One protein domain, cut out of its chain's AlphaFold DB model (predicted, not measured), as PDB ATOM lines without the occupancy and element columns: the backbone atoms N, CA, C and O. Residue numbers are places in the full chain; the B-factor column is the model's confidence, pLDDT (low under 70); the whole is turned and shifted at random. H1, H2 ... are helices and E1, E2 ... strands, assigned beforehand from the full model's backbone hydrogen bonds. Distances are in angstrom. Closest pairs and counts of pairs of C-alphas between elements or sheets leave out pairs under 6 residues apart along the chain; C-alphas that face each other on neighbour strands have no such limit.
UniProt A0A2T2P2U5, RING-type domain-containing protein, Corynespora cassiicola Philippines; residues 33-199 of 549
ATOM      1  N   GLY A  33     203.720 265.187 302.158       52.84
ATOM      2  CA  GLY A  33     203.262 265.753 300.883       52.84
ATOM      3  C   GLY A  33     203.859 265.140 299.619       52.84
ATOM      4  O   GLY A  33     203.493 265.582 298.535       52.84
ATOM      5  N   ARG A  34     204.788 264.179 299.720       60.28
ATOM      6  CA  ARG A  34     205.484 263.611 298.545       60.28
ATOM      7  C   ARG A  34     205.582 262.083 298.532       60.28
ATOM      8  O   ARG A  34     206.323 261.541 297.718       60.28
ATOM      9  N   ASP A  35     204.848 261.386 299.392       72.19
ATOM     10  CA  ASP A  35     204.725 259.932 299.275       72.19
ATOM     11  C   ASP A  35     203.825 259.631 298.070       72.19
ATOM     12  O   ASP A  35     202.641 259.983 298.064       72.19
ATOM     13  N   VAL A  36     204.414 259.051 297.025       80.31
ATOM     14  CA  VAL A  36     203.749 258.759 295.750       80.31
ATOM     15  C   VAL A  36     203.471 257.266 295.684       80.31
ATOM     16  O   VAL A  36     204.317 256.452 296.040       80.31
ATOM     17  N   TYR A  37     202.290 256.894 295.207       82.94
ATOM     18  CA  TYR A  37     201.984 255.497 294.937       82.94
ATOM     19  C   TYR A  37     202.876 254.946 293.810       82.94
ATOM     20  O   TYR A  37     202.973 255.549 292.741       82.94
ATOM     21  N   ILE A  38     203.509 253.789 294.041       84.31
ATOM     22  CA  ILE A  38     204.366 253.104 293.064       84.31
ATOM     23  C   ILE A  38     203.706 251.767 292.689       84.31
ATOM     24  O   ILE A  38     203.879 250.782 293.412       84.31
ATOM     25  N   PRO A  39     202.980 251.691 291.556       82.19
ATOM     26  CA  PRO A  39     202.239 250.486 291.178       82.19
ATOM     27  C   PRO A  39     203.112 249.231 291.069       82.19
ATOM     28  O   PRO A  39     202.702 248.144 291.469       82.19
ATOM     29  N   THR A  40     204.338 249.377 290.563       82.12
ATOM     30  CA  THR A  40     205.285 248.267 290.403       82.12
ATOM     31  C   THR A  40     205.782 247.711 291.734       82.12
ATOM     32  O   THR A  40     205.972 246.503 291.841       82.12
ATOM     33  N   LEU A  41     205.940 248.559 292.756       84.06
ATOM     34  CA  LEU A  41     206.285 248.133 294.112       84.06
ATOM     35  C   LEU A  41     205.125 247.364 294.744       84.06
ATOM     36  O   LEU A  41     205.332 246.284 295.284       84.06
ATOM     37  N   SER A  42     203.904 247.879 294.608       83.19
ATOM     38  CA  SER A  42     202.703 247.218 295.125       83.19
ATOM     39  C   SER A  42     202.491 245.841 294.511       83.19
ATOM     40  O   SER A  42     202.296 244.868 295.227       83.19
ATOM     41  N   LYS A  43     202.613 245.740 293.181       82.06
ATOM     42  CA  LYS A  43     202.500 244.471 292.455       82.06
ATOM     43  C   LYS A  43     203.574 243.465 292.876       82.06
ATOM     44  O   LYS A  43     203.283 242.280 292.987       82.06
ATOM     45  N   ALA A  44     204.807 243.928 293.096       81.19
ATOM     46  CA  ALA A  44     205.887 243.072 293.573       81.19
ATOM     47  C   ALA A  44     205.619 242.565 294.995       81.19
ATOM     48  O   ALA A  44     205.881 241.403 295.275       81.19
ATOM     49  N   LEU A  45     205.087 243.415 295.877       82.44
ATOM     50  CA  LEU A  45     204.762 243.049 297.253       82.44
ATOM     51  C   LEU A  45     203.567 242.092 297.331       82.44
ATOM     52  O   LEU A  45     203.651 241.099 298.039       82.44
ATOM     53  N   ASP A  46     202.497 242.330 296.571       78.88
ATOM     54  CA  ASP A  46     201.269 241.517 296.600       78.88
ATOM     55  C   ASP A  46     201.536 240.014 296.378       78.88
ATOM     56  O   ASP A  46     200.969 239.166 297.066       78.88
ATOM     57  N   ALA A  47     202.499 239.677 295.513       72.25
ATOM     58  CA  ALA A  47     202.911 238.296 295.252       72.25
ATOM     59  C   ALA A  47     203.466 237.553 296.487       72.25
ATOM     60  O   ALA A  47     203.390 236.327 296.541       72.25
ATOM     61  N   PHE A  48     204.007 238.271 297.478       68.69
ATOM     62  CA  PHE A  48     204.636 237.687 298.673       68.69
ATOM     63  C   PHE A  48     203.874 237.937 299.970       68.69
ATOM     64  O   PHE A  48     204.268 237.418 301.012       68.69
ATOM     65  N   ILE A  49     202.813 238.740 299.928       70.44
ATOM     66  CA  ILE A  49     201.968 239.010 301.095       70.44
ATOM     67  C   ILE A  49     200.545 238.486 300.870       70.44
ATOM     68  O   ILE A  49     199.589 238.962 301.481       70.44
ATOM     69  N   SER A  50     200.377 237.512 299.974       71.50
ATOM     70  CA  SER A  50     199.102 236.818 299.818       71.50
ATOM     71  C   SER A  50     198.740 236.081 301.114       71.50
ATOM     72  O   SER A  50     199.620 235.643 301.859       71.50
ATOM     73  N   ASN A  51     197.442 235.934 301.398       67.94
ATOM     74  CA  ASN A  51     196.987 235.208 302.592       67.94
ATOM     75  C   ASN A  51     197.560 233.779 302.628       67.94
ATOM     76  O   ASN A  51     198.028 233.340 303.672       67.94
ATOM     77  N   ASP A  52     197.641 233.117 301.470       67.88
ATOM     78  CA  ASP A  52     198.230 231.781 301.329       67.88
ATOM     79  C   ASP A  52     199.719 231.738 301.721       67.88
ATOM     80  O   ASP A  52     200.187 230.734 302.254       67.88
ATOM     81  N   ALA A  53     200.478 232.813 301.466       65.06
ATOM     82  CA  ALA A  53     201.879 232.923 301.878       65.06
ATOM     83  C   ALA A  53     202.010 233.221 303.382       65.06
ATOM     84  O   ALA A  53     202.891 232.675 304.044       65.06
ATOM     85  N   LEU A  54     201.113 234.044 303.938       63.97
ATOM     86  CA  LEU A  54     201.090 234.373 305.369       63.97
ATOM     87  C   LEU A  54     200.673 233.195 306.258       63.97
ATOM     88  O   LEU A  54     201.112 233.111 307.403       63.97
ATOM     89  N   GLU A  55     199.845 232.285 305.748       65.25
ATOM     90  CA  GLU A  55     199.406 231.088 306.473       65.25
ATOM     91  C   GLU A  55     200.493 229.998 306.562       65.25
ATOM     92  O   GLU A  55     200.391 229.079 307.380       65.25
ATOM     93  N   GLN A  56     201.567 230.091 305.769       63.06
ATOM     94  CA  GLN A  56     202.674 229.138 305.836       63.06
ATOM     95  C   GLN A  56     203.569 229.424 307.047       63.06
ATOM     96  O   GLN A  56     204.347 230.377 307.072       63.06
ATOM     97  N   VAL A  57     203.512 228.541 308.049       54.62
ATOM     98  CA  VAL A  57     204.426 228.576 309.200       54.62
ATOM     99  C   VAL A  57     205.872 228.482 308.696       54.62
ATOM    100  O   VAL A  57     206.181 227.548 307.955       54.62
ATOM    101  N   PRO A  58     206.789 229.381 309.097       58.25
ATOM    102  CA  PRO A  58     208.188 229.284 308.701       58.25
ATOM    103  C   PRO A  58     208.792 227.944 309.150       58.25
ATOM    104  O   PRO A  58     208.904 227.685 310.351       58.25
ATOM    105  N   SER A  59     209.194 227.095 308.202       58.06
ATOM    106  CA  SER A  59     209.946 225.869 308.477       58.06
ATOM    107  C   SER A  59     211.408 226.034 308.079       58.06
ATOM    108  O   SER A  59     211.741 226.692 307.091       58.06
ATOM    109  N   TRP A  60     212.284 225.435 308.884       61.16
ATOM    110  CA  TRP A  60     213.722 225.415 308.657       61.16
ATOM    111  C   TRP A  60     214.169 223.973 308.487       61.16
ATOM    112  O   TRP A  60     213.840 223.116 309.311       61.16
ATOM    113  N   LYS A  61     214.960 223.716 307.452       64.56
ATOM    114  CA  LYS A  61     215.534 222.405 307.182       64.56
ATOM    115  C   LYS A  61     217.047 222.483 307.178       64.56
ATOM    116  O   LYS A  61     217.635 223.424 306.657       64.56
ATOM    117  N   TRP A  62     217.670 221.465 307.756       68.06
ATOM    118  CA  TRP A  62     219.092 221.227 307.583       68.06
ATOM    119  C   TRP A  62     219.340 220.655 306.190       68.06
ATOM    120  O   TRP A  62     218.873 219.557 305.873       68.06
ATOM    121  N   GLU A  63     220.054 221.402 305.360       72.25
ATOM    122  CA  GLU A  63     220.564 220.941 304.078       72.25
ATOM    123  C   GLU A  63     222.013 220.492 304.281       72.25
ATOM    124  O   GLU A  63     222.886 221.289 304.626       72.25
ATOM    125  N   ASP A  64     222.252 219.192 304.122       73.44
ATOM    126  CA  ASP A  64     223.603 218.648 304.061       73.44
ATOM    127  C   ASP A  64     224.190 218.972 302.682       73.44
ATOM    128  O   ASP A  64     223.569 218.694 301.653       73.44
ATOM    129  N   ASN A  65     225.397 219.531 302.650       72.06
ATOM    130  CA  ASN A  65     226.085 219.867 301.405       72.06
ATOM    131  C   ASN A  65     226.570 218.615 300.649       72.06
ATOM    132  O   ASN A  65     227.179 218.732 299.585       72.06
ATOM    133  N   GLY A  66     226.368 217.415 301.207       70.38
ATOM    134  CA  GLY A  66     226.731 216.143 300.587       70.38
ATOM    135  C   GLY A  66     228.239 215.897 300.525       70.38
ATOM    136  O   GLY A  66     228.672 214.889 299.971       70.38
ATOM    137  N   SER A  67     229.051 216.792 301.097       67.44
ATOM    138  CA  SER A  67     230.512 216.694 301.096       67.44
ATOM    139  C   SER A  67     231.045 215.726 302.155       67.44
ATOM    140  O   SER A  67     232.240 215.442 302.164       67.44
ATOM    141  N   GLY A  68     230.197 215.232 303.067       59.66
ATOM    142  CA  GLY A  68     230.610 214.413 304.215       59.66
ATOM    143  C   GLY A  68     231.433 215.180 305.261       59.66
ATOM    144  O   GLY A  68     231.609 214.701 306.380       59.66
ATOM    145  N   ASN A  69     231.890 216.387 304.928       53.34
ATOM    146  CA  ASN A  69     232.345 217.379 305.881       53.34
ATOM    147  C   ASN A  69     231.092 217.991 306.514       53.34
ATOM    148  O   ASN A  69     230.102 218.215 305.826       53.34
ATOM    149  N   LEU A  70     231.124 218.243 307.820       54.28
ATOM    150  CA  LEU A  70     230.012 218.740 308.650       54.28
ATOM    151  C   LEU A  70     229.566 220.185 308.298       54.28
ATOM    152  O   LEU A  70     229.166 220.948 309.171       54.28
ATOM    153  N   GLU A  71     229.653 220.578 307.030       63.97
ATOM    154  CA  GLU A  71     229.402 221.912 306.487       63.97
ATOM    155  C   GLU A  71     227.943 222.123 306.058       63.97
ATOM    156  O   GLU A  71     227.679 222.964 305.211       63.97
ATOM    157  N   GLY A  72     226.972 221.385 306.598       64.81
ATOM    158  CA  GLY A  72     225.567 221.659 306.279       64.81
ATOM    159  C   GLY A  72     225.121 223.060 306.727       64.81
ATOM    160  O   GLY A  72     225.782 223.727 307.534       64.81
ATOM    161  N   ARG A  73     223.983 223.516 306.200       67.44
ATOM    162  CA  ARG A  73     223.377 224.812 306.541       67.44
ATOM    163  C   ARG A  73     221.885 224.674 306.813       67.44
ATOM    164  O   ARG A  73     221.210 223.825 306.237       67.44
ATOM    165  N   TRP A  74     221.343 225.552 307.651       62.56
ATOM    166  CA  TRP A  74     219.896 225.697 307.797       62.56
ATOM    167  C   TRP A  74     219.339 226.578 306.671       62.56
ATOM    168  O   TRP A  74     219.830 227.684 306.455       62.56
ATOM    169  N   ILE A  75     218.314 226.095 305.968       60.00
ATOM    170  CA  ILE A  75     217.561 226.825 304.938       60.00
ATOM    171  C   ILE A  75     216.100 226.990 305.370       60.00
ATOM    172  O   ILE A  75     215.540 226.095 306.000       60.00
ATOM    173  N   ALA A  76     215.486 228.128 305.044       58.56
ATOM    174  CA  ALA A  76     214.046 228.327 305.197       58.56
ATOM    175  C   ALA A  76     213.320 227.735 303.977       58.56
ATOM    176  O   ALA A  76     213.721 228.014 302.849       58.56
ATOM    177  N   GLU A  77     212.284 226.917 304.179       57.31
ATOM    178  CA  GLU A  77     211.608 226.212 303.072       57.31
ATOM    179  C   GLU A  77     210.384 226.951 302.499       57.31
ATOM    180  O   GLU A  77     209.984 226.652 301.378       57.31
ATOM    181  N   ASN A  78     209.803 227.920 303.219       59.16
ATOM    182  CA  ASN A  78     208.533 228.556 302.832       59.16
ATOM    183  C   ASN A  78     208.702 230.002 302.336       59.16
ATOM    184  O   ASN A  78     209.624 230.714 302.754       59.16
ATOM    185  N   ILE A  79     207.780 230.439 301.462       51.78
ATOM    186  CA  ILE A  79     207.712 231.785 300.856       51.78
ATOM    187  C   ILE A  79     207.289 232.783 301.938       51.78
ATOM    188  O   ILE A  79     206.136 233.164 302.083       51.78
ATOM    189  N   CYS A  80     208.250 233.135 302.780       54.84
ATOM    190  CA  CYS A  80     208.039 233.911 303.989       54.84
ATOM    191  C   CYS A  80     208.112 235.425 303.706       54.84
ATOM    192  O   CYS A  80     208.795 235.834 302.755       54.84
ATOM    193  N   PRO A  81     207.543 236.275 304.581       56.06
ATOM    194  CA  PRO A  81     207.819 237.710 304.624       56.06
ATOM    195  C   PRO A  81     209.312 238.124 304.683       56.06
ATOM    196  O   PRO A  81     209.622 239.280 304.396       56.06
ATOM    197  N   PHE A  82     210.269 237.199 304.863       55.88
ATOM    198  CA  PHE A  82     211.697 237.415 304.540       55.88
ATOM    199  C   PHE A  82     211.930 237.968 303.112       55.88
ATOM    200  O   PHE A  82     212.858 238.754 302.880       55.88
ATOM    201  N   HIS A  83     211.072 237.626 302.144       70.56
ATOM    202  CA  HIS A  83     211.166 238.172 300.789       70.56
ATOM    203  C   HIS A  83     210.761 239.644 300.720       70.56
ATOM    204  O   HIS A  83     211.325 240.364 299.904       70.56
ATOM    205  N   ILE A  84     209.889 240.137 301.608       77.50
ATOM    206  CA  ILE A  84     209.480 241.550 301.637       77.50
ATOM    207  C   ILE A  84     210.694 242.444 301.883       77.50
ATOM    208  O   ILE A  84     210.926 243.388 301.128       77.50
ATOM    209  N   SER A  85     211.516 242.119 302.889       77.25
ATOM    210  CA  SER A  85     212.766 242.851 303.151       77.25
ATOM    211  C   SER A  85     213.641 242.869 301.902       77.25
ATOM    212  O   SER A  85     214.218 243.897 301.541       77.25
ATOM    213  N   THR A  86     213.683 241.744 301.191       78.25
ATOM    214  CA  THR A  86     214.526 241.616 300.014       78.25
ATOM    215  C   THR A  86     213.989 242.359 298.793       78.25
ATOM    216  O   THR A  86     214.777 242.984 298.090       78.25
ATOM    217  N   ILE A  87     212.672 242.397 298.579       82.75
ATOM    218  CA  ILE A  87     212.025 243.235 297.559       82.75
ATOM    219  C   ILE A  87     212.314 244.701 297.851       82.75
ATOM    220  O   ILE A  87     212.760 245.429 296.969       82.75
ATOM    221  N   ILE A  88     212.133 245.139 299.098       87.06
ATOM    222  CA  ILE A  88     212.436 246.517 299.493       87.06
ATOM    223  C   ILE A  88     213.914 246.838 299.237       87.06
ATOM    224  O   ILE A  88     214.220 247.897 298.693       87.06
ATOM    225  N   ASN A  89     214.832 245.919 299.551       84.88
ATOM    226  CA  ASN A  89     216.258 246.094 299.271       84.88
ATOM    227  C   ASN A  89     216.568 246.092 297.757       84.88
ATOM    228  O   ASN A  89     217.430 246.848 297.317       84.88
ATOM    229  N   ALA A  90     215.846 245.313 296.947       84.69
ATOM    230  CA  ALA A  90     215.958 245.327 295.488       84.69
ATOM    231  C   ALA A  90     215.500 246.674 294.898       84.69
ATOM    232  O   ALA A  90     216.204 247.274 294.085       84.69
ATOM    233  N   PHE A  91     214.359 247.200 295.354       88.69
ATOM    234  CA  PHE A  91     213.879 248.535 294.976       88.69
ATOM    235  C   PHE A  91     214.816 249.645 295.469       88.69
ATOM    236  O   PHE A  91     215.026 250.633 294.761       88.69
ATOM    237  N   LEU A  92     215.428 249.476 296.644       88.81
ATOM    238  CA  LEU A  92     216.448 250.383 297.163       88.81
ATOM    239  C   LEU A  92     217.687 250.392 296.261       88.81
ATOM    240  O   LEU A  92     218.124 251.464 295.848       88.81
ATOM    241  N   PHE A  93     218.193 249.220 295.876       87.25
ATOM    242  CA  PHE A  93     219.310 249.087 294.939       87.25
ATOM    243  C   PHE A  93     219.004 249.728 293.574       87.25
ATOM    244  O   PHE A  93     219.841 250.446 293.013       87.25
ATOM    245  N   LEU A  94     217.792 249.516 293.043       85.50
ATOM    246  CA  LEU A  94     217.336 250.151 291.803       85.50
ATOM    247  C   LEU A  94     217.340 251.678 291.923       85.50
ATOM    248  O   LEU A  94     217.873 252.372 291.056       85.50
ATOM    249  N   MET A  95     216.774 252.202 293.010       87.75
ATOM    250  CA  MET A  95     216.724 253.634 293.283       87.75
ATOM    251  C   MET A  95     218.127 254.238 293.408       87.75
ATOM    252  O   MET A  95     218.401 255.274 292.806       87.75
ATOM    253  N   GLU A  96     219.043 253.588 294.128       86.38
ATOM    254  CA  GLU A  96     220.437 254.030 294.253       86.38
ATOM    255  C   GLU A  96     221.151 254.085 292.906       86.38
ATOM    256  O   GLU A  96     221.855 255.053 292.606       86.38
ATOM    257  N   SER A  97     220.925 253.075 292.070       85.25
ATOM    258  CA  SER A  97     221.492 253.002 290.728       85.25
ATOM    259  C   SER A  97     220.950 254.122 289.823       85.25
ATOM    260  O   SER A  97     221.723 254.758 289.104       85.25
ATOM    261  N   ILE A  98     219.651 254.447 289.910       86.19
ATOM    262  CA  ILE A  98     219.036 255.581 289.192       86.19
ATOM    263  C   ILE A  98     219.628 256.920 289.658       86.19
ATOM    264  O   ILE A  98     219.996 257.762 288.835       86.19
ATOM    265  N   LEU A  99     219.748 257.123 290.973       85.38
ATOM    266  CA  LEU A  99     220.278 258.362 291.549       85.38
ATOM    267  C   LEU A  99     221.764 258.561 291.229       85.38
ATOM    268  O   LEU A  99     222.182 259.687 290.959       85.38
ATOM    269  N   ARG A 100     222.562 257.486 291.206       85.06
ATOM    270  CA  ARG A 100     223.975 257.548 290.805       85.06
ATOM    271  C   ARG A 100     224.119 258.017 289.357       85.06
ATOM    272  O   ARG A 100     224.883 258.941 289.088       85.06
ATOM    273  N   GLN A 101     223.319 257.466 288.442       83.75
ATOM    274  CA  GLN A 101     223.342 257.882 287.036       83.75
ATOM    275  C   GLN A 101     222.932 259.340 286.826       83.75
ATOM    276  O   GLN A 101     223.529 260.006 285.986       83.75
ATOM    277  N   LYS A 102     221.970 259.860 287.605       84.12
ATOM    278  CA  LYS A 102     221.603 261.289 287.576       84.12
ATOM    279  C   LYS A 102     222.825 262.195 287.794       84.12
ATOM    280  O   LYS A 102     222.899 263.270 287.203       84.12
ATOM    281  N   ASN A 103     223.766 261.764 288.635       79.69
ATOM    282  CA  ASN A 103     224.960 262.532 288.983       79.69
ATOM    283  C   ASN A 103     226.123 262.309 288.002       79.69
ATOM    284  O   ASN A 103     226.876 263.243 287.734       79.69
ATOM    285  N   GLU A 104     226.276 261.091 287.476       79.06
ATOM    286  CA  GLU A 104     227.415 260.701 286.628       79.06
ATOM    287  C   GLU A 104     227.207 261.000 285.138       79.06
ATOM    288  O   GLU A 104     228.172 261.227 284.407       79.06
ATOM    289  N   ILE A 105     225.961 260.999 284.663       56.66
ATOM    290  CA  ILE A 105     225.668 260.931 283.235       56.66
ATOM    291  C   ILE A 105     224.785 262.106 282.826       56.66
ATOM    292  O   ILE A 105     223.577 262.106 283.050       56.66
ATOM    293  N   LYS A 106     225.383 263.096 282.154       56.47
ATOM    294  CA  LYS A 106     224.604 264.110 281.431       56.47
ATOM    295  C   LYS A 106     224.076 263.614 280.075       56.47
ATOM    296  O   LYS A 106     223.071 264.159 279.650       56.47
ATOM    297  N   ASP A 107     224.650 262.567 279.451       51.31
ATOM    298  CA  ASP A 107     224.326 262.240 278.038       51.31
ATOM    299  C   ASP A 107     224.334 260.753 277.585       51.31
ATOM    300  O   ASP A 107     223.945 260.469 276.453       51.31
ATOM    301  N   ALA A 108     224.726 259.766 278.399       58.25
ATOM    302  CA  ALA A 108     224.591 258.349 278.021       58.25
ATOM    303  C   ALA A 108     223.172 257.844 278.346       58.25
ATOM    304  O   ALA A 108     222.742 257.846 279.498       58.25
ATOM    305  N   GLY A 109     222.416 257.456 277.319       71.88
ATOM    306  CA  GLY A 109     221.012 257.062 277.449       71.88
ATOM    307  C   GLY A 109     220.771 255.985 278.513       71.88
ATOM    308  O   GLY A 109     221.527 255.024 278.637       71.88
ATOM    309  N   PHE A 110     219.688 256.144 279.274       77.44
ATOM    310  CA  PHE A 110     219.219 255.144 280.229       77.44
ATOM    311  C   PHE A 110     218.834 253.847 279.498       77.44
ATOM    312  O   PHE A 110     217.945 253.871 278.648       77.44
ATOM    313  N   ASN A 111     219.483 252.728 279.834       86.12
ATOM    314  CA  ASN A 111     219.173 251.409 279.282       86.12
ATOM    315  C   ASN A 111     218.527 250.513 280.352       86.12
ATOM    316  O   ASN A 111     219.192 250.102 281.305       86.12
ATOM    317  N   CYS A 112     217.240 250.195 280.176       84.44
ATOM    318  CA  CYS A 112     216.487 249.312 281.068       84.44
ATOM    319  C   CYS A 112     217.114 247.912 281.191       84.44
ATOM    320  O   CYS A 112     217.089 247.334 282.276       84.44
ATOM    321  N   ASP A 113     217.695 247.380 280.114       86.12
ATOM    322  CA  ASP A 113     218.240 246.018 280.093       86.12
ATOM    323  C   ASP A 113     219.490 245.910 280.969       86.12
ATOM    324  O   ASP A 113     219.615 244.987 281.772       86.12
ATOM    325  N   SER A 114     220.362 246.922 280.928       84.31
ATOM    326  CA  SER A 114     221.545 246.976 281.796       84.31
ATOM    327  C   SER A 114     221.179 247.025 283.285       84.31
ATOM    328  O   SER A 114     221.894 246.463 284.114       84.31
ATOM    329  N   PHE A 115     220.057 247.663 283.639       82.12
ATOM    330  CA  PHE A 115     219.544 247.658 285.013       82.12
ATOM    331  C   PHE A 115     219.004 246.297 285.427       82.12
ATOM    332  O   PHE A 115     219.281 245.855 286.544       82.12
ATOM    333  N   LYS A 116     218.256 245.630 284.539       84.69
ATOM    334  CA  LYS A 116     217.780 244.269 284.794       84.69
ATOM    335  C   LYS A 116     218.962 243.354 285.074       84.69
ATOM    336  O   LYS A 116     218.969 242.706 286.111       84.69
ATOM    337  N   ASP A 117     220.001 243.381 284.246       85.50
ATOM    338  CA  ASP A 117     221.183 242.531 284.430       85.50
ATOM    339  C   ASP A 117     221.943 242.823 285.734       85.50
ATOM    340  O   ASP A 117     222.356 241.894 286.435       85.50
ATOM    341  N   ALA A 118     222.079 244.099 286.113       82.50
ATOM    342  CA  ALA A 118     222.671 244.477 287.394       82.50
ATOM    343  C   ALA A 118     221.857 243.942 288.583       82.50
ATOM    344  O   ALA A 118     222.431 243.410 289.537       82.50
ATOM    345  N   LEU A 119     220.526 244.029 288.508       79.75
ATOM    346  CA  LEU A 119     219.645 243.516 289.550       79.75
ATOM    347  C   LEU A 119     219.668 241.983 289.615       79.75
ATOM    348  O   LEU A 119     219.773 241.436 290.710       79.75
ATOM    349  N   ARG A 120     219.688 241.289 288.466       82.56
ATOM    350  CA  ARG A 120     219.884 239.828 288.409       82.56
ATOM    351  C   ARG A 120     221.181 239.427 289.111       82.56
ATOM    352  O   ARG A 120     221.175 238.543 289.960       82.56
ATOM    353  N   SER A 121     222.285 240.117 288.807       84.12
ATOM    354  CA  SER A 121     223.583 239.863 289.445       84.12
ATOM    355  C   SER A 121     223.539 240.077 290.962       84.12
ATOM    356  O   SER A 121     224.124 239.292 291.710       84.12
ATOM    357  N   TRP A 122     222.837 241.116 291.424       84.12
ATOM    358  CA  TRP A 122     222.644 241.372 292.848       84.12
ATOM    359  C   TRP A 122     221.833 240.253 293.522       84.12
ATOM    360  O   TRP A 122     222.298 239.708 294.521       84.12
ATOM    361  N   CYS A 123     220.703 239.833 292.945       77.38
ATOM    362  CA  CYS A 123     219.875 238.743 293.478       77.38
ATOM    363  C   CYS A 123     220.641 237.417 293.578       77.38
ATOM    364  O   CYS A 123     220.580 236.754 294.614       77.38
ATOM    365  N   THR A 124     221.427 237.065 292.553       79.06
ATOM    366  CA  THR A 124     222.274 235.862 292.575       79.06
ATOM    367  C   THR A 124     223.286 235.903 293.720       79.06
ATOM    368  O   THR A 124     223.503 234.896 294.389       79.06
ATOM    369  N   LYS A 125     223.888 237.067 294.001       78.88
ATOM    370  CA  LYS A 125     224.834 237.228 295.121       78.88
ATOM    371  C   LYS A 125     224.171 237.096 296.490       78.88
ATOM    372  O   LYS A 125     224.827 236.651 297.424       78.88
ATOM    373  N   GLN A 126     222.897 237.465 296.605       74.12
ATOM    374  CA  GLN A 126     222.119 237.303 297.837       74.12
ATOM    375  C   GLN A 126     221.584 235.874 298.024       74.12
ATOM    376  O   GLN A 126     220.882 235.612 298.995       74.12
ATOM    377  N   ASN A 127     221.925 234.942 297.122       70.31
ATOM    378  CA  ASN A 127     221.510 233.539 297.177       70.31
ATOM    379  C   ASN A 127     219.981 233.360 297.216       70.31
ATOM    380  O   ASN A 127     219.470 232.393 297.781       70.31
ATOM    381  N   MET A 128     219.244 234.307 296.632       66.12
ATOM    382  CA  MET A 128     217.797 234.200 296.515       66.12
ATOM    383  C   MET A 128     217.460 233.080 295.536       66.12
ATOM    384  O   MET A 128     218.093 232.988 294.481       66.12
ATOM    385  N   GLY A 129     216.464 232.251 295.862       61.69
ATOM    386  CA  GLY A 129     215.906 231.279 294.923       61.69
ATOM    387  C   GLY A 129     215.567 231.994 293.618       61.69
ATOM    388  O   GLY A 129     214.681 232.841 293.580       61.69
ATOM    389  N   ALA A 130     216.354 231.735 292.574       54.84
ATOM    390  CA  ALA A 130     216.434 232.636 291.430       54.84
ATOM    391  C   ALA A 130     215.122 232.728 290.635       54.84
ATOM    392  O   ALA A 130     214.951 233.697 289.915       54.84
ATOM    393  N   GLY A 131     214.194 231.776 290.762       67.12
ATOM    394  CA  GLY A 131     212.940 231.777 289.998       67.12
ATOM    395  C   GLY A 131     212.037 232.968 290.323       67.12
ATOM    396  O   GLY A 131     211.871 233.868 289.503       67.12
ATOM    397  N   ASP A 132     211.511 233.014 291.546       66.62
ATOM    398  CA  ASP A 132     210.389 233.902 291.883       66.62
ATOM    399  C   ASP A 132     210.768 235.391 291.832       66.62
ATOM    400  O   ASP A 132     209.998 236.248 291.398       66.62
ATOM    401  N   VAL A 133     211.996 235.718 292.235       66.06
ATOM    402  CA  VAL A 133     212.484 237.103 292.232       66.06
ATOM    403  C   VAL A 133     212.770 237.580 290.812       66.06
ATOM    404  O   VAL A 133     212.495 238.738 290.499       66.06
ATOM    405  N   LEU A 134     213.299 236.714 289.940       68.81
ATOM    406  CA  LEU A 134     213.552 237.071 288.543       68.81
ATOM    407  C   LEU A 134     212.248 237.353 287.799       68.81
ATOM    408  O   LEU A 134     212.169 238.369 287.109       68.81
ATOM    409  N   ASP A 135     211.219 236.534 288.006       76.19
ATOM    410  CA  ASP A 135     209.901 236.736 287.393       76.19
ATOM    411  C   ASP A 135     209.296 238.087 287.805       76.19
ATOM    412  O   ASP A 135     208.729 238.831 286.997       76.19
ATOM    413  N   ILE A 136     209.497 238.468 289.068       70.88
ATOM    414  CA  ILE A 136     209.017 239.744 289.599       70.88
ATOM    415  C   ILE A 136     209.807 240.905 289.023       70.88
ATOM    416  O   ILE A 136     209.194 241.881 288.589       70.88
ATOM    417  N   ILE A 137     211.131 240.786 288.918       69.88
ATOM    418  CA  ILE A 137     211.991 241.784 288.271       69.88
ATOM    419  C   ILE A 137     211.584 242.009 286.816       69.88
ATOM    420  O   ILE A 137     211.548 243.150 286.349       69.88
ATOM    421  N   GLU A 138     211.254 240.944 286.091       78.88
ATOM    422  CA  GLU A 138     210.813 241.048 284.702       78.88
ATOM    423  C   GLU A 138     209.473 241.773 284.565       78.88
ATOM    424  O   GLU A 138     209.240 242.437 283.551       78.88
ATOM    425  N   SER A 139     208.653 241.737 285.617       80.06
ATOM    426  CA  SER A 139     207.361 242.417 285.691       80.06
ATOM    427  C   SER A 139     207.428 243.901 286.092       80.06
ATOM    428  O   SER A 139     206.412 244.598 285.973       80.06
ATOM    429  N   ILE A 140     208.584 244.400 286.557       83.25
ATOM    430  CA  ILE A 140     208.763 245.798 286.984       83.25
ATOM    431  C   ILE A 140     208.884 246.714 285.758       83.25
ATOM    432  O   ILE A 140     209.805 246.589 284.946       83.25
ATOM    433  N   ASP A 141     208.004 247.712 285.668       87.44
ATOM    434  CA  ASP A 141     208.163 248.850 284.758       87.44
ATOM    435  C   ASP A 141     209.245 249.808 285.290       87.44
ATOM    436  O   ASP A 141     208.998 250.741 286.063       87.44
ATOM    437  N   ILE A 142     210.485 249.536 284.882       86.94
ATOM    438  CA  ILE A 142     211.669 250.312 285.269       86.94
ATOM    439  C   ILE A 142     211.575 251.763 284.771       86.94
ATOM    440  O   ILE A 142     212.062 252.673 285.445       86.94
ATOM    441  N   ALA A 143     210.948 252.003 283.616       86.62
ATOM    442  CA  ALA A 143     210.827 253.345 283.053       86.62
ATOM    443  C   ALA A 143     209.889 254.209 283.904       86.62
ATOM    444  O   ALA A 143     210.235 255.345 284.239       86.62
ATOM    445  N   GLN A 144     208.749 253.651 284.319       87.62
ATOM    446  CA  GLN A 144     207.836 254.310 285.248       87.62
ATOM    447  C   GLN A 144     208.512 254.582 286.599       87.62
ATOM    448  O   GLN A 144     208.466 255.715 287.086       87.62
ATOM    449  N   PHE A 145     209.177 253.577 287.183       87.62
ATOM    450  CA  PHE A 145     209.867 253.730 288.468       87.62
ATOM    451  C   PHE A 145     210.947 254.819 288.414       87.62
ATOM    452  O   PHE A 145     211.029 255.663 289.307       87.62
ATOM    453  N   ARG A 146     211.726 254.868 287.325       87.88
ATOM    454  CA  ARG A 146     212.737 255.906 287.097       87.88
ATOM    455  C   ARG A 146     212.148 257.310 287.102       87.88
ATOM    456  O   ARG A 146     212.724 258.183 287.747       87.88
ATOM    457  N   THR A 147     211.050 257.539 286.384       86.88
ATOM    458  CA  THR A 147     210.406 258.861 286.322       86.88
ATOM    459  C   THR A 147     210.028 259.337 287.724       86.88
ATOM    460  O   THR A 147     210.437 260.424 288.124       86.88
ATOM    461  N   VAL A 148     209.377 258.476 288.517       85.38
ATOM    462  CA  VAL A 148     208.992 258.794 289.903       85.38
ATOM    463  C   VAL A 148     210.211 259.123 290.768       85.38
ATOM    464  O   VAL A 148     210.212 260.142 291.455       85.38
ATOM    465  N   VAL A 149     211.265 258.298 290.720       85.12
ATOM    466  CA  VAL A 149     212.490 258.501 291.517       85.12
ATOM    467  C   VAL A 149     213.201 259.809 291.151       85.12
ATOM    468  O   VAL A 149     213.708 260.505 292.033       85.12
ATOM    469  N   LEU A 150     213.253 260.171 289.866       86.00
ATOM    470  CA  LEU A 150     213.896 261.411 289.430       86.00
ATOM    471  C   LEU A 150     213.112 262.653 289.873       86.00
ATOM    472  O   LEU A 150     213.743 263.601 290.348       86.00
ATOM    473  N   ASP A 151     211.779 262.622 289.814       81.88
ATOM    474  CA  ASP A 151     210.913 263.740 290.215       81.88
ATOM    475  C   ASP A 151     211.050 264.097 291.707       81.88
ATOM    476  O   ASP A 151     210.943 265.260 292.100       81.88
ATOM    477  N   ILE A 152     211.346 263.108 292.554       79.88
ATOM    478  CA  ILE A 152     211.499 263.288 294.008       79.88
ATOM    479  C   ILE A 152     212.955 263.341 294.473       79.88
ATOM    480  O   ILE A 152     213.205 263.507 295.666       79.88
ATOM    481  N   SER A 153     213.912 263.155 293.565       82.69
ATOM    482  CA  SER A 153     215.312 262.873 293.899       82.69
ATOM    483  C   SER A 153     215.956 263.889 294.847       82.69
ATOM    484  O   SER A 153     216.778 263.498 295.664       82.69
ATOM    485  N   GLU A 154     215.567 265.167 294.795       78.75
ATOM    486  CA  GLU A 154     216.035 266.194 295.740       78.75
ATOM    487  C   GLU A 154     215.613 265.909 297.185       78.75
ATOM    488  O   GLU A 154     216.389 266.152 298.103       78.75
ATOM    489  N   ALA A 155     214.415 265.359 297.402       69.94
ATOM    490  CA  ALA A 155     213.916 265.035 298.736       69.94
ATOM    491  C   ALA A 155     214.644 263.830 299.351       69.94
ATOM    492  O   ALA A 155     214.866 263.817 300.551       69.94
ATOM    493  N   ILE A 156     215.051 262.853 298.536       72.94
ATOM    494  CA  ILE A 156     215.681 261.588 298.972       72.94
ATOM    495  C   ILE A 156     217.209 261.560 298.755       72.94
ATOM    496  O   ILE A 156     217.832 260.490 298.727       72.94
ATOM    497  N   SER A 157     217.805 262.731 298.510       64.00
ATOM    498  CA  SER A 157     219.148 262.851 297.937       64.00
ATOM    499  C   SER A 157     220.274 262.482 298.899       64.00
ATOM    500  O   SER A 157     221.252 261.907 298.422       64.00
ATOM    501  N   ASP A 158     220.135 262.692 300.210       65.31
ATOM    502  CA  ASP A 158     221.163 262.306 301.183       65.31
ATOM    503  C   ASP A 158     221.019 260.822 301.598       65.31
ATOM    504  O   ASP A 158     220.035 260.453 302.243       65.31
ATOM    505  N   PRO A 159     221.950 259.929 301.199       55.09
ATOM    506  CA  PRO A 159     221.919 258.521 301.594       55.09
ATOM    507  C   PRO A 159     222.292 258.279 303.061       55.09
ATOM    508  O   PRO A 159     221.984 257.201 303.569       55.09
ATOM    509  N   MET A 160     222.990 259.221 303.705       52.38
ATOM    510  CA  MET A 160     223.547 259.058 305.053       52.38
ATOM    511  C   MET A 160     222.616 259.595 306.136       52.38
ATOM    512  O   MET A 160     222.742 259.216 307.301       52.38
ATOM    513  N   GLU A 161     221.656 260.443 305.771       58.62
ATOM    514  CA  GLU A 161     220.615 260.847 306.701       58.62
ATOM    515  C   GLU A 161     219.709 259.643 307.042       58.62
ATOM    516  O   GLU A 161     219.114 258.984 306.181       58.62
ATOM    517  N   CYS A 162     219.629 259.338 308.338       59.72
ATOM    518  CA  CYS A 162     218.703 258.359 308.903       59.72
ATOM    519  C   CYS A 162     217.439 259.067 309.393       59.72
ATOM    520  O   CYS A 162     217.469 260.242 309.767       59.72
ATOM    521  N   VAL A 163     216.318 258.348 309.424       61.31
ATOM    522  CA  VAL A 163     215.092 258.890 310.019       61.31
ATOM    523  C   VAL A 163     215.300 259.029 311.537       61.31
ATOM    524  O   VAL A 163     215.721 258.059 312.173       61.31
ATOM    525  N   PRO A 164     215.007 260.195 312.147       55.16
ATOM    526  CA  PRO A 164     215.087 260.351 313.597       55.16
ATOM    527  C   PRO A 164     214.257 259.281 314.319       55.16
ATOM    528  O   PRO A 164     213.080 259.106 314.007       55.16
ATOM    529  N   GLY A 165     214.865 258.562 315.268       56.03
ATOM    530  CA  GLY A 165     214.205 257.472 316.003       56.03
ATOM    531  C   GLY A 165     214.184 256.116 315.285       56.03
ATOM    532  O   GLY A 165     213.675 255.152 315.841       56.03
ATOM    533  N   ALA A 166     214.757 256.015 314.082       56.38
ATOM    534  CA  ALA A 166     214.988 254.754 313.383       56.38
ATOM    535  C   ALA A 166     216.442 254.702 312.896       56.38
ATOM    536  O   ALA A 166     216.726 254.774 311.700       56.38
ATOM    537  N   ASN A 167     217.368 254.585 313.853       57.16
ATOM    538  CA  ASN A 167     218.827 254.679 313.677       57.16
ATOM    539  C   ASN A 167     219.449 253.634 312.716       57.16
ATOM    540  O   ASN A 167     220.667 253.549 312.589       57.16
ATOM    541  N   HIS A 168     218.632 252.796 312.087       63.91
ATOM    542  CA  HIS A 168     218.975 251.637 311.263       63.91
ATOM    543  C   HIS A 168     218.240 251.637 309.911       63.91
ATOM    544  O   HIS A 168     218.485 250.752 309.091       63.91
ATOM    545  N   ILE A 169     217.350 252.606 309.649       72.06
ATOM    546  CA  ILE A 169     216.630 252.725 308.374       72.06
ATOM    547  C   ILE A 169     217.067 254.012 307.680       72.06
ATOM    548  O   ILE A 169     216.814 255.119 308.162       72.06
ATOM    549  N   SER A 170     217.688 253.868 306.507       80.81
ATOM    550  CA  SER A 170     218.006 255.017 305.659       80.81
ATOM    551  C   SER A 170     216.724 255.739 305.238       80.81
ATOM    552  O   SER A 170     215.693 255.100 305.002       80.81
ATOM    553  N   ILE A 171     216.780 257.066 305.078       79.00
ATOM    554  CA  ILE A 171     215.633 257.863 304.601       79.00
ATOM    555  C   ILE A 171     215.009 257.265 303.335       79.00
ATOM    556  O   ILE A 171     213.789 257.194 303.196       79.00
ATOM    557  N   ARG A 172     215.851 256.760 302.435       82.81
ATOM    558  CA  ARG A 172     215.451 256.103 301.191       82.81
ATOM    559  C   ARG A 172     214.626 254.838 301.419       82.81
ATOM    560  O   ARG A 172     213.598 254.653 300.768       82.81
ATOM    561  N   LYS A 173     215.052 253.976 302.347       86.00
ATOM    562  CA  LYS A 173     214.318 252.752 302.691       86.00
ATOM    563  C   LYS A 173     212.984 253.088 303.355       86.00
ATOM    564  O   LYS A 173     211.962 252.537 302.958       86.00
ATOM    565  N   ALA A 174     212.972 254.039 304.289       83.44
ATOM    566  CA  ALA A 174     211.741 254.506 304.927       83.44
ATOM    567  C   ALA A 174     210.748 255.093 303.912       83.44
ATOM    568  O   ALA A 174     209.553 254.815 303.985       83.44
ATOM    569  N   TRP A 175     211.239 255.862 302.936       86.50
ATOM    570  CA  TRP A 175     210.414 256.413 301.864       86.50
ATOM    571  C   TRP A 175     209.778 255.315 300.998       86.50
ATOM    572  O   TRP A 175     208.567 255.335 300.796       86.50
ATOM    573  N   LEU A 176     210.549 254.310 300.559       86.88
ATOM    574  CA  LEU A 176     210.001 253.171 299.805       86.88
ATOM    575  C   LEU A 176     208.893 252.448 300.575       86.88
ATOM    576  O   LEU A 176     207.855 252.118 300.005       86.88
ATOM    577  N   ILE A 177     209.101 252.234 301.875       86.31
ATOM    578  CA  ILE A 177     208.111 251.587 302.735       86.31
ATOM    579  C   ILE A 177     206.832 252.435 302.821       86.31
ATOM    580  O   ILE A 177     205.737 251.908 302.657       86.31
ATOM    581  N   ARG A 178     206.941 253.758 302.987       85.44
ATOM    582  CA  ARG A 178     205.773 254.659 302.993       85.44
ATOM    583  C   ARG A 178     205.020 254.674 301.664       85.44
ATOM    584  O   ARG A 178     203.795 254.724 301.669       85.44
ATOM    585  N   CYS A 179     205.725 254.579 300.539       85.12
ATOM    586  CA  CYS A 179     205.099 254.438 299.224       85.12
ATOM    587  C   CYS A 179     204.300 253.135 299.096       85.12
ATOM    588  O   CYS A 179     203.236 253.140 298.478       85.12
ATOM    589  N   ALA A 180     204.782 252.042 299.699       86.00
ATOM    590  CA  ALA A 180     204.044 250.782 299.762       86.00
ATOM    591  C   ALA A 180     202.795 250.873 300.654       86.00
ATOM    592  O   ALA A 180     201.791 250.245 300.351       86.00
ATOM    593  N   LEU A 181     202.822 251.695 301.708       86.50
ATOM    594  CA  LEU A 181     201.709 251.881 302.653       86.50
ATOM    595  C   LEU A 181     200.611 252.846 302.170       86.50
ATOM    596  O   LEU A 181     199.657 253.124 302.896       86.50
ATOM    597  N   ARG A 182     200.728 253.389 300.956       87.38
ATOM    598  CA  ARG A 182     199.712 254.265 300.364       87.38
ATOM    599  C   ARG A 182     198.379 253.516 300.203       87.38
ATOM    600  O   ARG A 182     198.398 252.396 299.702       87.38
ATOM    601  N   PRO A 183     197.214 254.119 300.515       86.50
ATOM    602  CA  PRO A 183     195.917 253.469 300.302       86.50
ATOM    603  C   PRO A 183     195.703 252.985 298.860       86.50
ATOM    604  O   PRO A 183     195.050 251.972 298.626       86.50
ATOM    605  N   GLU A 184     196.287 253.686 297.884       88.44
ATOM    606  CA  GLU A 184     196.229 253.335 296.463       88.44
ATOM    607  C   GLU A 184     196.963 252.029 296.114       88.44
ATOM    608  O   GLU A 184     196.693 251.454 295.059       88.44
ATOM    609  N   ALA A 185     197.846 251.542 296.994       83.56
ATOM    610  CA  ALA A 185     198.472 250.227 296.880       83.56
ATOM    611  C   ALA A 185     197.477 249.077 297.060       83.56
ATOM    612  O   ALA A 185     197.742 247.959 296.627       83.56
ATOM    613  N   GLY A 186     196.306 249.348 297.648       83.38
ATOM    614  CA  GLY A 186     195.262 248.340 297.813       83.38
ATOM    615  C   GLY A 186     195.650 247.211 298.766       83.38
ATOM    616  O   GLY A 186     195.038 246.149 298.709       83.38
ATOM    617  N   LEU A 187     196.648 247.438 299.628       82.75
ATOM    618  CA  LEU A 187     197.051 246.475 300.643       82.75
ATOM    619  C   LEU A 187     195.911 246.229 301.636       82.75
ATOM    620  O   LEU A 187     195.216 247.161 302.053       82.75
ATOM    621  N   SER A 188     195.728 244.972 302.033       85.38
ATOM    622  CA  SER A 188     194.831 244.617 303.131       85.38
ATOM    623  C   SER A 188     195.368 245.161 304.464       85.38
ATOM    624  O   SER A 188     196.574 245.377 304.594       85.38
ATOM    625  N   PRO A 189     194.522 245.328 305.498       84.75
ATOM    626  CA  PRO A 189     194.978 245.766 306.818       84.75
ATOM    627  C   PRO A 189     196.124 244.915 307.389       84.75
ATOM    628  O   PRO A 189     197.052 245.457 307.980       84.75
ATOM    629  N   GLN A 190     196.094 243.596 307.167       79.50
ATOM    630  CA  GLN A 190     197.155 242.682 307.597       79.50
ATOM    631  C   GLN A 190     198.466 242.924 306.834       79.50
ATOM    632  O   GLN A 190     199.542 242.916 307.429       79.50
ATOM    633  N   GLN A 191     198.386 243.168 305.521       82.88
ATOM    634  CA  GLN A 191     199.553 243.490 304.692       82.88
ATOM    635  C   GLN A 191     200.159 244.845 305.086       82.88
ATOM    636  O   GLN A 191     201.380 244.972 305.186       82.88
ATOM    637  N   THR A 192     199.313 245.846 305.349       84.94
ATOM    638  CA  THR A 192     199.721 247.161 305.856       84.94
ATOM    639  C   THR A 192     200.460 247.024 307.185       84.94
ATOM    640  O   THR A 192     201.593 247.488 307.282       84.94
ATOM    641  N   GLU A 193     199.883 246.320 308.165       83.75
ATOM    642  CA  GLU A 193     200.516 246.098 309.473       83.75
ATOM    643  C   GLU A 193     201.890 245.425 309.323       83.75
ATOM    644  O   GLU A 193     202.871 245.821 309.955       83.75
ATOM    645  N   LEU A 194     201.987 244.423 308.449       81.31
ATOM    646  CA  LEU A 194     203.230 243.705 308.204       81.31
ATOM    647  C   LEU A 194     204.321 244.619 307.633       81.31
ATOM    648  O   LEU A 194     205.459 244.584 308.098       81.31
ATOM    649  N   ILE A 195     203.989 245.461 306.652       84.81
ATOM    650  CA  ILE A 195     204.936 246.416 306.061       84.81
ATOM    651  C   ILE A 195     205.298 247.525 307.056       84.81
ATOM    652  O   ILE A 195     206.458 247.931 307.111       84.81
ATOM    653  N   GLU A 196     204.358 247.990 307.879       85.44
ATOM    654  CA  GLU A 196     204.620 248.988 308.924       85.44
ATOM    655  C   GLU A 196     205.679 248.516 309.924       85.44
ATOM    656  O   GLU A 196     206.488 249.326 310.385       85.44
ATOM    657  N   ARG A 197     205.772 247.206 310.190       82.88
ATOM    658  CA  ARG A 197     206.834 246.646 311.045       82.88
ATOM    659  C   ARG A 197     208.235 246.941 310.522       82.88
ATOM    660  O   ARG A 197     209.150 247.046 311.335       82.88
ATOM    661  N   LEU A 198     208.417 247.144 309.214       82.31
ATOM    662  CA  LEU A 198     209.705 247.565 308.655       82.31
ATOM    663  C   LEU A 198     210.141 248.949 309.132       82.31
ATOM    664  O   LEU A 198     211.337 249.209 309.102       82.31
ATOM    665  N   LEU A 199     209.208 249.834 309.508       82.00
ATOM    666  CA  LEU A 199     209.495 251.194 309.983       82.00
ATOM    667  C   LEU A 199     209.827 251.244 311.477       82.00
ATOM    668  O   LEU A 199     210.373 252.241 311.946       82.00
TER     669      LEU A 199
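This is residues 33 to 199 of the 549 residues of the protein "RING-type domain-containing protein" of Corynespora cassiicola Philippines (UniProt A0A2T2P2U5). One long helix, H3, makes the core, with helices packed round it: H1 on residues 84 to 91, H6 steeply across residues 95 to 102, and one helix from each of two helical hairpins, H4 of H4 and H5 and H7 of H7 and H8. A strand hairpin, E1 and E2, reaches away from the helices as an arm, and its tip at Gly 68 is one end of the longest distance. The printed part has 167 residues with eight named helices and three named strands, in the order H1, H2, E1, E2, H3, H4, H5, H6, E3, H7, H8. The sheet E1 - E2 is antiparallel, and the class is mostly helix. The whole is compact, with a radius of gyration of the C-alphas of 17.5 A, and spans 55 by 39 by 31 A.

H1 is residues 39 to 46, starting with C-alpha 39 at (202.239, 250.486, 291.178), and H2 is residues 51 to 54. E1 is residues 60 to 63 and E2 residues 73 to 76. H3, residues 82 to 104, is 33.3 A long and begins at C-alpha 82 (211.697, 237.415, 304.540). H4 is residues 112 to 125, 20.3 A; H5 is residues 130 to 139, 14.5 A; H6 is residues 142 to 152, 15.6 A. E3, residues 166 to 170, pairs with no named strand. H7 is residues 171 to 180, 14.4 A, and H8 is residues 189 to 199, 15.8 A, ending at C-alpha 199 (209.495, 251.194, 309.983).

H3 is the hub, touching four helices. H1 touches it at a shallow tilt of 22 degrees, opposite ways; their closest C-alphas are Leu 45 and Ile 84, 6.6 A. H4 touches residues 90 to 94 of H3 at a steep tilt of 46 degrees, closest at the C-alphas of Ala 90 and Leu 119, 7.2 A. H6 touches H3 at 68 degrees, only just short of about perpendicular; the closest C-alphas are Ile 98 and Arg 146, 6.6 A. H7 touches residues 88 to 92 of H3 at a steep tilt of 59 degrees, closest at the C-alphas of Leu 92 and Lys 173, 6.4 A. In the hairpin H7 and H8 the tilt is 2 degrees, and the closest C-alphas are Ala 174 and Leu 199, 6.4 A. In the hairpin H4 and H5 the closest C-alphas are Thr 124 and Ala 130, 6.8 A. H2 and H8 are near each other. In the hairpin E1 and E2, N 61 and O 75 are 2.8 A apart, within hydrogen-bond range. Every O i to N i+4 pair is within range in H1, H4, H5, H6 and H7, against 18 of 19 in H3 and 5 of 7 in H8; H2 is too short for one.

The C-alphas farthest apart are those of Gly 33 and Gly 68, 58.3 A. The printed part has no cut. The link from H6 to E3, residues 153 to 165, is long. Residues 103 to 108, of which 103 and 104 belong to H3, stand free. The mean pLDDT of the printed part is 74.9; 56 residues are under 70, among them 51 to 62, 67 to 82 and 157 to 168.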